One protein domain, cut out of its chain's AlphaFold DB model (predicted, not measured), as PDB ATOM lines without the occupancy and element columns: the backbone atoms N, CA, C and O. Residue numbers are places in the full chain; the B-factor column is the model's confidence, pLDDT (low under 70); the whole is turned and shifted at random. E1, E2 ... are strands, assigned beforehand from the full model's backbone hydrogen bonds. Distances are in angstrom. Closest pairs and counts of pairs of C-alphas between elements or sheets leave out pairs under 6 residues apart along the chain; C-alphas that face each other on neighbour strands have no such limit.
ATOM      1  N   TYR A  56     117.874  64.624 170.367       94.56
ATOM      2  CA  TYR A  56     117.067  65.624 171.041       94.56
ATOM      3  C   TYR A  56     117.072  66.895 170.207       94.56
ATOM      4  O   TYR A  56     118.061  67.203 169.544       94.56
ATOM      5  N   TRP A  57     115.976  67.639 170.245       95.00
ATOM      6  CA  TRP A  57     115.934  68.996 169.719       95.00
ATOM      7  C   TRP A  57     114.862  69.798 170.441       95.00
ATOM      8  O   TRP A  57     113.893  69.247 170.952       95.00
ATOM      9  N   ILE A  58     115.039  71.112 170.473       96.19
ATOM     10  CA  ILE A  58     113.991  72.041 170.884       96.19
ATOM     11  C   ILE A  58     113.195  72.409 169.634       96.19
ATOM     12  O   ILE A  58     113.808  72.788 168.633       96.19
ATOM     13  N   VAL A  59     111.863  72.331 169.677       95.69
ATOM     14  CA  VAL A  59     111.003  72.759 168.560       95.69
ATOM     15  C   VAL A  59     111.233  74.252 168.284       95.69
ATOM     16  O   VAL A  59     110.920  75.088 169.144       95.69
ATOM     17  N   PRO A  60     111.767  74.630 167.106       94.69
ATOM     18  CA  PRO A  60     112.006  76.028 166.780       94.69
ATOM     19  C   PRO A  60     110.707  76.826 166.685       94.69
ATOM     20  O   PRO A  60     109.687  76.350 166.197       94.69
ATOM     21  N   ARG A  61     110.757  78.098 167.078       95.56
ATOM     22  CA  ARG A  61     109.675  79.047 166.803       95.56
ATOM     23  C   ARG A  61     109.819  79.604 165.387       95.56
ATOM     24  O   ARG A  61     110.837  80.226 165.083       95.56
ATOM     25  N   VAL A  62     108.784  79.479 164.558       94.50
ATOM     26  CA  VAL A  62     108.767  80.157 163.251       94.50
ATOM     27  C   VAL A  62     108.469  81.644 163.391       94.50
ATOM     28  O   VAL A  62     107.761  82.084 164.301       94.50
ATOM     29  N   LYS A  63     108.983  82.429 162.443       95.25
ATOM     30  CA  LYS A  63     108.615  83.838 162.282       95.25
ATOM     31  C   LYS A  63     107.433  83.962 161.315       95.25
ATOM     32  O   LYS A  63     107.397  83.215 160.335       95.25
ATOM     33  N   PRO A  64     106.518  84.924 161.531       96.38
ATOM     34  CA  PRO A  64     105.458  85.217 160.576       96.38
ATOM     35  C   PRO A  64     105.970  85.488 159.161       96.38
ATOM     36  O   PRO A  64     107.047  86.064 158.974       96.38
ATOM     37  N   SER A  65     105.185  85.107 158.155       93.88
ATOM     38  CA  SER A  65     105.507  85.344 156.750       93.88
ATOM     39  C   SER A  65     104.271  85.680 155.919       93.88
ATOM     40  O   SER A  65     103.173  85.229 156.206       93.88
ATOM     41  N   LYS A  66     104.446  86.467 154.853       95.31
ATOM     42  CA  LYS A  66     103.368  86.740 153.884       95.31
ATOM     43  C   LYS A  66     103.134  85.580 152.910       95.31
ATOM     44  O   LYS A  66     102.144  85.586 152.192       95.31
ATOM     45  N   GLN A  67     104.065  84.633 152.848       96.31
ATOM     46  CA  GLN A  67     104.023  83.465 151.974       96.31
ATOM     47  C   GLN A  67     104.006  82.198 152.822       96.31
ATOM     48  O   GLN A  67     104.506  82.208 153.949       96.31
ATOM     49  N   ASN A  68     103.493  81.108 152.252       95.62
ATOM     50  CA  ASN A  68     103.623  79.798 152.874       95.62
ATOM     51  C   ASN A  68     105.106  79.405 152.935       95.62
ATOM     52  O   ASN A  68     105.814  79.468 151.927       95.62
ATOM     53  N   LYS A  69     105.576  79.030 154.123       93.88
ATOM     54  CA  LYS A  69     106.938  78.555 154.372       93.88
ATOM     55  C   LYS A  69     106.887  77.265 155.165       93.88
ATOM     56  O   LYS A  69     106.126  77.185 156.126       93.88
ATOM     57  N   TYR A  70     107.742  76.327 154.776       93.56
ATOM     58  CA  TYR A  70     107.795  74.995 155.360       93.56
ATOM     59  C   TYR A  70     109.169  74.735 155.966       93.56
ATOM     60  O   TYR A  70     110.184  75.127 155.369       93.56
ATOM     61  N   SER A  71     109.224  74.109 157.140       93.62
ATOM     62  CA  SER A  71     110.496  73.699 157.730       93.62
ATOM     63  C   SER A  71     110.355  72.648 158.816       93.62
ATOM     64  O   SER A  71     109.704  72.882 159.821       93.62
ATOM     65  N   SER A  72     111.140  71.580 158.700       95.38
ATOM     66  CA  SER A  72     111.242  70.548 159.731       95.38
ATOM     67  C   SER A  72     112.588  70.498 160.441       95.38
ATOM     68  O   SER A  72     113.608  70.987 159.941       95.38
ATOM     69  N   VAL A  73     112.586  69.816 161.588       96.19
ATOM     70  CA  VAL A  73     113.758  69.246 162.268       96.19
ATOM     71  C   VAL A  73     113.503  67.754 162.487       96.19
ATOM     72  O   VAL A  73     112.438  67.386 162.982       96.19
ATOM     73  N   TRP A  74     114.460  66.900 162.109       95.69
ATOM     74  CA  TRP A  74     114.276  65.447 162.079       95.69
ATOM     75  C   TRP A  74     115.588  64.658 162.191       95.69
ATOM     76  O   TRP A  74     116.672  65.145 161.845       95.69
ATOM     77  N   ILE A  75     115.460  63.397 162.608       94.94
ATOM     78  CA  ILE A  75     116.494  62.356 162.521       94.94
ATOM     79  C   ILE A  75     116.077  61.297 161.497       94.94
ATOM     80  O   ILE A  75     114.889  61.086 161.266       94.94
ATOM     81  N   GLY A  76     117.041  60.611 160.884       93.50
ATOM     82  CA  GLY A  76     116.730  59.566 159.908       93.50
ATOM     83  C   GLY A  76     117.912  58.674 159.558       93.50
ATOM     84  O   GLY A  76     119.068  59.033 159.801       93.50
ATOM     85  N   ILE A  77     117.602  57.512 158.985       90.06
ATOM     86  CA  ILE A  77     118.559  56.528 158.469       90.06
ATOM     87  C   ILE A  77     118.365  56.426 156.952       90.06
ATOM     88  O   ILE A  77     117.232  56.389 156.483       90.06
ATOM     89  N   ASP A  78     119.482  56.360 156.220       88.25
ATOM     90  CA  ASP A  78     119.565  56.392 154.751       88.25
ATOM     91  C   ASP A  78     119.213  57.769 154.124       88.25
ATOM     92  O   ASP A  78     119.492  58.812 154.724       88.25
ATOM     93  N   GLY A  79     118.787  57.812 152.858       87.62
ATOM     94  CA  GLY A  79     118.307  58.997 152.130       87.62
ATOM     95  C   GLY A  79     119.374  59.965 151.614       87.62
ATOM     96  O   GLY A  79     119.107  60.770 150.731       87.62
ATOM     97  N   PHE A  80     120.609  59.905 152.124       82.81
ATOM     98  CA  PHE A  80     121.655  60.858 151.721       82.81
ATOM     99  C   PHE A  80     122.176  60.629 150.291       82.81
ATOM    100  O   PHE A  80     122.501  61.576 149.585       82.81
ATOM    101  N   ASN A  81     122.302  59.365 149.880       81.69
ATOM    102  CA  ASN A  81     122.867  58.946 148.588       81.69
ATOM    103  C   ASN A  81     121.995  57.862 147.909       81.69
ATOM    104  O   ASN A  81     122.463  57.159 147.015       81.69
ATOM    105  N   ASN A  82     120.769  57.649 148.389       82.81
ATOM    106  CA  ASN A  82     119.840  56.634 147.896       82.81
ATOM    107  C   ASN A  82     118.390  57.116 148.096       82.81
ATOM    108  O   ASN A  82     118.171  58.162 148.701       82.81
ATOM    109  N   ALA A  83     117.422  56.355 147.583       86.00
ATOM    110  CA  ALA A  83     115.996  56.680 147.672       86.00
ATOM    111  C   ALA A  83     115.280  56.053 148.886       86.00
ATOM    112  O   ALA A  83     114.073  56.212 149.034       86.00
ATOM    113  N   SER A  84     115.994  55.314 149.738       88.00
ATOM    114  CA  SER A  84     115.423  54.705 150.942       88.00
ATOM    115  C   SER A  84     115.603  55.659 152.106       88.00
ATOM    116  O   SER A  84     116.705  56.149 152.312       88.00
ATOM    117  N   LEU A  85     114.563  55.930 152.883       89.75
ATOM    118  CA  LEU A  85     114.679  56.814 154.036       89.75
ATOM    119  C   LEU A  85     113.594  56.472 155.040       89.75
ATOM    120  O   LEU A  85     112.418  56.474 154.693       89.75
ATOM    121  N   ILE A  86     114.001  56.206 156.277       92.38
ATOM    122  CA  ILE A  86     113.113  56.307 157.431       92.38
ATOM    123  C   ILE A  86     113.506  57.535 158.235       92.38
ATOM    124  O   ILE A  86     114.689  57.747 158.528       92.38
ATOM    125  N   GLN A  87     112.512  58.330 158.603       95.25
ATOM    126  CA  GLN A  87     112.713  59.572 159.321       95.25
ATOM    127  C   GLN A  87     111.529  59.896 160.225       95.25
ATOM    128  O   GLN A  87     110.403  59.455 160.013       95.25
ATOM    129  N   THR A  88     111.816  60.654 161.274       97.31
ATOM    130  CA  THR A  88     110.806  61.207 162.169       97.31
ATOM    131  C   THR A  88     111.291  62.540 162.699       97.31
ATOM    132  O   THR A  88     112.499  62.770 162.868       97.31
ATOM    133  N   GLY A  89     110.346  63.431 162.937       96.94
ATOM    134  CA  GLY A  89     110.653  64.779 163.335       96.94
ATOM    135  C   GLY A  89     109.417  65.573 163.679       96.94
ATOM    136  O   GLY A  89     108.370  65.051 164.056       96.94
ATOM    137  N   THR A  90     109.590  66.876 163.561       97.75
ATOM    138  CA  THR A  90     108.543  67.864 163.774       97.75
ATOM    139  C   THR A  90     108.570  68.843 162.614       97.75
ATOM    140  O   THR A  90     109.659  69.222 162.179       97.75
ATOM    141  N   GLU A  91     107.400  69.256 162.143       96.81
ATOM    142  CA  GLU A  91     107.234  70.389 161.235       96.81
ATOM    143  C   GLU A  91     106.988  71.677 162.026       96.81
ATOM    144  O   GLU A  91     106.449  71.684 163.142       96.81
ATOM    145  N   GLN A  92     107.480  72.768 161.456       96.44
ATOM    146  CA  GLN A  92     107.411  74.137 161.941       96.44
ATOM    147  C   GLN A  92     107.119  75.012 160.727       96.44
ATOM    148  O   GLN A  92     108.023  75.554 160.088       96.44
ATOM    149  N   ASP A  93     105.842  75.175 160.425       95.56
ATOM    150  CA  ASP A  93     105.407  75.837 159.207       95.56
ATOM    151  C   ASP A  93     104.760  77.180 159.509       95.56
ATOM    152  O   ASP A  93     104.229  77.429 160.594       95.56
ATOM    153  N   TYR A  94     104.770  78.058 158.513       96.62
ATOM    154  CA  TYR A  94     103.907  79.227 158.492       96.62
ATOM    155  C   TYR A  94     103.053  79.175 157.235       96.62
ATOM    156  O   TYR A  94     103.539  79.452 156.140       96.62
ATOM    157  N   VAL A  95     101.786  78.803 157.392       96.50
ATOM    158  CA  VAL A  95     100.853  78.547 156.289       96.50
ATOM    159  C   VAL A  95      99.527  79.239 156.554       96.50
ATOM    160  O   VAL A  95      99.045  79.268 157.686       96.50
ATOM    161  N   ASN A  96      98.926  79.824 155.517       96.44
ATOM    162  CA  ASN A  96      97.624  80.500 155.608       96.44
ATOM    163  C   ASN A  96      97.558  81.544 156.745       96.44
ATOM    164  O   ASN A  96      96.564  81.640 157.463       96.44
ATOM    165  N   GLY A  97      98.644  82.301 156.943       96.38
ATOM    166  CA  GLY A  97      98.713  83.372 157.945       96.38
ATOM    167  C   GLY A  97      98.897  82.912 159.397       96.38
ATOM    168  O   GLY A  97      98.789  83.736 160.304       96.38
ATOM    169  N   LYS A  98      99.184  81.629 159.650       97.38
ATOM    170  CA  LYS A  98      99.396  81.104 161.006       97.38
ATOM    171  C   LYS A  98     100.572  80.135 161.082       97.38
ATOM    172  O   LYS A  98     100.916  79.474 160.106       97.38
ATOM    173  N   ALA A  99     101.165  80.048 162.269       97.06
ATOM    174  CA  ALA A  99     102.161  79.031 162.564       97.06
ATOM    175  C   ALA A  99     101.477  77.674 162.792       97.06
ATOM    176  O   ALA A  99     100.440  77.615 163.456       97.06
ATOM    177  N   VAL A 100     102.055  76.605 162.250       96.56
ATOM    178  CA  VAL A 100     101.553  75.231 162.353       96.56
ATOM    179  C   VAL A 100     102.700  74.324 162.793       96.56
ATOM    180  O   VAL A 100     103.809  74.436 162.282       96.56
ATOM    181  N   TYR A 101     102.430  73.460 163.770       97.69
ATOM    182  CA  TYR A 101     103.415  72.584 164.397       97.69
ATOM    183  C   TYR A 101     102.815  71.193 164.563       97.69
ATOM    184  O   TYR A 101     101.700  71.071 165.073       97.69
ATOM    185  N   TYR A 102     103.531  70.157 164.137       97.19
ATOM    186  CA  TYR A 102     103.099  68.771 164.320       97.19
ATOM    187  C   TYR A 102     104.293  67.813 164.280       97.19
ATOM    188  O   TYR A 102     105.248  68.052 163.537       97.19
ATOM    189  N   PRO A 103     104.271  66.731 165.074       97.75
ATOM    190  CA  PRO A 103     105.190  65.620 164.907       97.75
ATOM    191  C   PRO A 103     104.748  64.707 163.759       97.75
ATOM    192  O   PRO A 103     103.560  64.608 163.439       97.75
ATOM    193  N   TRP A 104     105.707  64.012 163.157       97.81
ATOM    194  CA  TRP A 104     105.470  63.123 162.021       97.81
ATOM    195  C   TRP A 104     106.522  62.013 161.934       97.81
ATOM    196  O   TRP A 104     107.615  62.105 162.509       97.81
ATOM    197  N   TRP A 105     106.201  60.959 161.192       97.19
ATOM    198  CA  TRP A 105     107.159  59.960 160.723       97.19
ATOM    199  C   TRP A 105     106.915  59.657 159.244       97.19
ATOM    200  O   TRP A 105     105.814  59.853 158.737       97.19
ATOM    201  N   GLU A 106     107.946  59.194 158.547       95.50
ATOM    202  CA  GLU A 106     107.864  58.824 157.134       95.50
ATOM    203  C   GLU A 106     108.823  57.670 156.827       95.50
ATOM    204  O   GLU A 106     109.955  57.624 157.328       95.50
ATOM    205  N   ILE A 107     108.367  56.744 155.982       93.06
ATOM    206  CA  ILE A 107     109.197  55.707 155.372       93.06
ATOM    207  C   ILE A 107     108.995  55.797 153.861       93.06
ATOM    208  O   ILE A 107     107.964  55.371 153.348       93.06
ATOM    209  N   LEU A 108     109.989  56.324 153.144       89.62
ATOM    210  CA  LEU A 108     109.892  56.463 151.693       89.62
ATOM    211  C   LEU A 108     109.717  55.096 151.008       89.62
ATOM    212  O   LEU A 108     110.385  54.126 151.395       89.62
ATOM    213  N   PRO A 109     108.873  55.020 149.960       94.06
ATOM    214  CA  PRO A 109     108.267  56.143 149.226       94.06
ATOM    215  C   PRO A 109     106.893  56.609 149.741       94.06
ATOM    216  O   PRO A 109     106.282  57.459 149.095       94.06
ATOM    217  N   GLU A 110     106.391  56.048 150.842       94.25
ATOM    218  CA  GLU A 110     105.096  56.448 151.395       94.25
ATOM    219  C   GLU A 110     105.149  57.892 151.912       94.25
ATOM    220  O   GLU A 110     106.204  58.319 152.392       94.25
ATOM    221  N   PRO A 111     104.035  58.641 151.826       92.31
ATOM    222  CA  PRO A 111     103.976  60.001 152.335       92.31
ATOM    223  C   PRO A 111     104.109  60.039 153.860       92.31
ATOM    224  O   PRO A 111     103.805  59.073 154.568       92.31
ATOM    225  N   GLU A 112     104.510  61.200 154.369       94.88
ATOM    226  CA  GLU A 112     104.532  61.478 155.800       94.88
ATOM    227  C   GLU A 112     103.196  61.161 156.492       94.88
ATOM    228  O   GLU A 112     102.100  61.385 155.973       94.88
ATOM    229  N   THR A 113     103.297  60.652 157.718       97.75
ATOM    230  CA  THR A 113     102.163  60.412 158.604       97.75
ATOM    231  C   THR A 113     102.284  61.308 159.826       97.75
ATOM    232  O   THR A 113     103.219  61.187 160.623       97.75
ATOM    233  N   THR A 114     101.309  62.198 160.009       97.00
ATOM    234  CA  THR A 114     101.230  63.052 161.196       97.00
ATOM    235  C   THR A 114     100.907  62.232 162.440       97.00
ATOM    236  O   THR A 114     100.013  61.383 162.423       97.00
ATOM    237  N   ILE A 115     101.574  62.532 163.549       95.88
ATOM    238  CA  ILE A 115     101.307  61.914 164.846       95.88
ATOM    239  C   ILE A 115     100.317  62.805 165.606       95.88
ATOM    240  O   ILE A 115     100.537  64.005 165.756       95.88
ATOM    241  N   SER A 116      99.228  62.220 166.119       93.00
ATOM    242  CA  SER A 116      98.191  62.939 166.879       93.00
ATOM    243  C   SER A 116      98.621  63.219 168.329       93.00
ATOM    244  O   SER A 116      97.958  62.842 169.292       93.00
ATOM    245  N   LEU A 117      99.775  63.865 168.486       88.50
ATOM    246  CA  LEU A 117     100.233  64.462 169.734       88.50
ATOM    247  C   LEU A 117     100.668  65.901 169.443       88.50
ATOM    248  O   LEU A 117     101.512  66.108 168.574       88.50
ATOM    249  N   PRO A 118     100.109  66.905 170.132       88.81
ATOM    250  CA  PRO A 118     100.489  68.286 169.892       88.81
ATOM    251  C   PRO A 118     101.945  68.527 170.301       88.81
ATOM    252  O   PRO A 118     102.406  68.024 171.323       88.81
ATOM    253  N   VAL A 119     102.638  69.347 169.514       95.12
ATOM    254  CA  VAL A 119     103.953  69.912 169.843       95.12
ATOM    255  C   VAL A 119     103.882  71.424 169.689       95.12
ATOM    256  O   VAL A 119     103.160  71.940 168.833       95.12
ATOM    257  N   SER A 120     104.619  72.140 170.525       96.62
ATOM    258  CA  SER A 120     104.661  73.597 170.571       96.62
ATOM    259  C   SER A 120     106.097  74.109 170.492       96.62
ATOM    260  O   SER A 120     107.040  73.402 170.848       96.62
ATOM    261  N   PRO A 121     106.302  75.366 170.058       96.44
ATOM    262  CA  PRO A 121     107.604  76.008 170.157       96.44
ATOM    263  C   PRO A 121     108.176  75.915 171.565       96.44
ATOM    264  O   PRO A 121     107.482  76.233 172.531       96.44
ATOM    265  N   ASN A 122     109.470  75.616 171.640       96.56
ATOM    266  CA  ASN A 122     110.243  75.406 172.864       96.56
ATOM    267  C   ASN A 122     110.035  74.057 173.573       96.56
ATOM    268  O   ASN A 122     110.708  73.822 174.577       96.56
ATOM    269  N   ASP A 123     109.196  73.158 173.052       97.12
ATOM    270  CA  ASP A 123     109.128  71.793 173.574       97.12
ATOM    271  C   ASP A 123     110.452  71.058 173.321       97.12
ATOM    272  O   ASP A 123     111.049  71.172 172.244       97.12
ATOM    273  N   LEU A 124     110.913  70.300 174.321       96.31
ATOM    274  CA  LEU A 124     112.052  69.398 174.181       96.31
ATOM    275  C   LEU A 124     111.573  68.067 173.612       96.31
ATOM    276  O   LEU A 124     110.880  67.300 174.278       96.31
ATOM    277  N   MET A 125     112.011  67.778 172.398       95.38
ATOM    278  CA  MET A 125     111.727  66.533 171.709       95.38
ATOM    279  C   MET A 125     112.824  65.513 171.966       95.38
ATOM    280  O   MET A 125     114.009  65.845 172.032       95.38
ATOM    281  N   PHE A 126     112.415  64.251 172.035       95.25
ATOM    282  CA  PHE A 126     113.283  63.094 171.902       95.25
ATOM    283  C   PHE A 126     112.670  62.153 170.873       95.25
ATOM    284  O   PHE A 126     111.483  61.846 170.960       95.25
ATOM    285  N   ALA A 127     113.482  61.657 169.943       94.00
ATOM    286  CA  ALA A 127     113.064  60.602 169.029       94.00
ATOM    287  C   ALA A 127     114.148  59.544 168.870       94.00
ATOM    288  O   ALA A 127     115.343  59.807 169.061       94.00
ATOM    289  N   LYS A 128     113.723  58.336 168.493       92.69
ATOM    290  CA  LYS A 128     114.618  57.209 168.260       92.69
ATOM    291  C   LYS A 128     114.069  56.293 167.177       92.69
ATOM    292  O   LYS A 128     113.079  55.613 167.384       92.69
ATOM    293  N   ILE A 129     114.835  56.145 166.104       91.81
ATOM    294  CA  ILE A 129     114.594  55.112 165.100       91.81
ATOM    295  C   ILE A 129     115.439  53.889 165.446       91.81
ATOM    296  O   ILE A 129     116.619  54.012 165.791       91.81
ATOM    297  N   SER A 130     114.850  52.698 165.358       88.62
ATOM    298  CA  SER A 130     115.536  51.423 165.580       88.62
ATOM    299  C   SER A 130     115.151  50.388 164.536       88.62
ATOM    300  O   SER A 130     113.977  50.169 164.261       88.62
ATOM    301  N   LYS A 131     116.154  49.702 163.998       82.38
ATOM    302  CA  LYS A 131     116.003  48.533 163.142       82.38
ATOM    303  C   LYS A 131     115.611  47.339 164.008       82.38
ATOM    304  O   LYS A 131     116.386  46.936 164.871       82.38
ATOM    305  N   LEU A 132     114.425  46.781 163.781       79.69
ATOM    306  CA  LEU A 132     113.918  45.613 164.507       79.69
ATOM    307  C   LEU A 132     114.465  44.305 163.919       79.69
ATOM    308  O   LEU A 132     114.839  43.392 164.647       79.69
ATOM    309  N   ASN A 133     114.540  44.219 162.591       73.94
ATOM    310  CA  ASN A 133     115.118  43.097 161.848       73.94
ATOM    311  C   ASN A 133     115.659  43.602 160.501       73.94
ATOM    312  O   ASN A 133     115.584  44.797 160.220       73.94
ATOM    313  N   ASN A 134     116.197  42.721 159.651       67.88
ATOM    314  CA  ASN A 134     116.860  43.115 158.401       67.88
ATOM    315  C   ASN A 134     116.032  44.020 157.468       67.88
ATOM    316  O   ASN A 134     116.661  44.755 156.700       67.88
TER     317      ASN A 134
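What this domain is: This is residues 56 to 134 of the 139 residues of an uncharacterized protein of Paenibacillus sp. JC52 (UniProt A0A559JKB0). An arched, twisted sheet of three antiparallel strands, in order E2, E3, E4, has a small antiparallel sheet, E1 and E5, over part of one face, a sandwich of two sheets only partly face to face. The printed part has 79 residues, with five named strands, E1 to E5 in chain order, and no named helix: all strand. It is only just compact, close to loose, with a radius of gyration of the C-alphas of 13.7 A, and elongated, spanning 44 by 24 by 22 A.

Where its parts are: E1, residues 56 to 58, begins at C-alpha 56 (117.067, 65.624, 171.041). E2 is residues 72 to 78. E3, residues 85 to 95, is 25.9 A long and bends by 70 degrees at residue 88. E4, residues 98 to 107, is 27.8 A long and bends by 56 degrees at residue 103. E5, residues 124 to 133, is 29.2 A long and ends at C-alpha 133 (115.118, 43.097, 161.848).

How they stand to each other: E1 and E5 are antiparallel neighbours; N 125 and O 57 are 2.8 A apart. E2, E3 and E4 form a meander, each strand the antiparallel neighbour of the one before. In the hairpin E2 and E3, N 75 and O 88 are 3.0 A apart; in the hairpin E3 and E4, N 91 and O 102, 2.8 A. The closest C-alphas of E3 and E5, Thr 88 and Ala 127, are 7.2 A apart.

The domain as a whole: The C-alphas farthest apart, Lys 66 and Asn 133, are 45.9 A apart. The printed part has no cut; the links E1 to E2 and E4 to E5 are long. Residue 134 has pLDDT under 70.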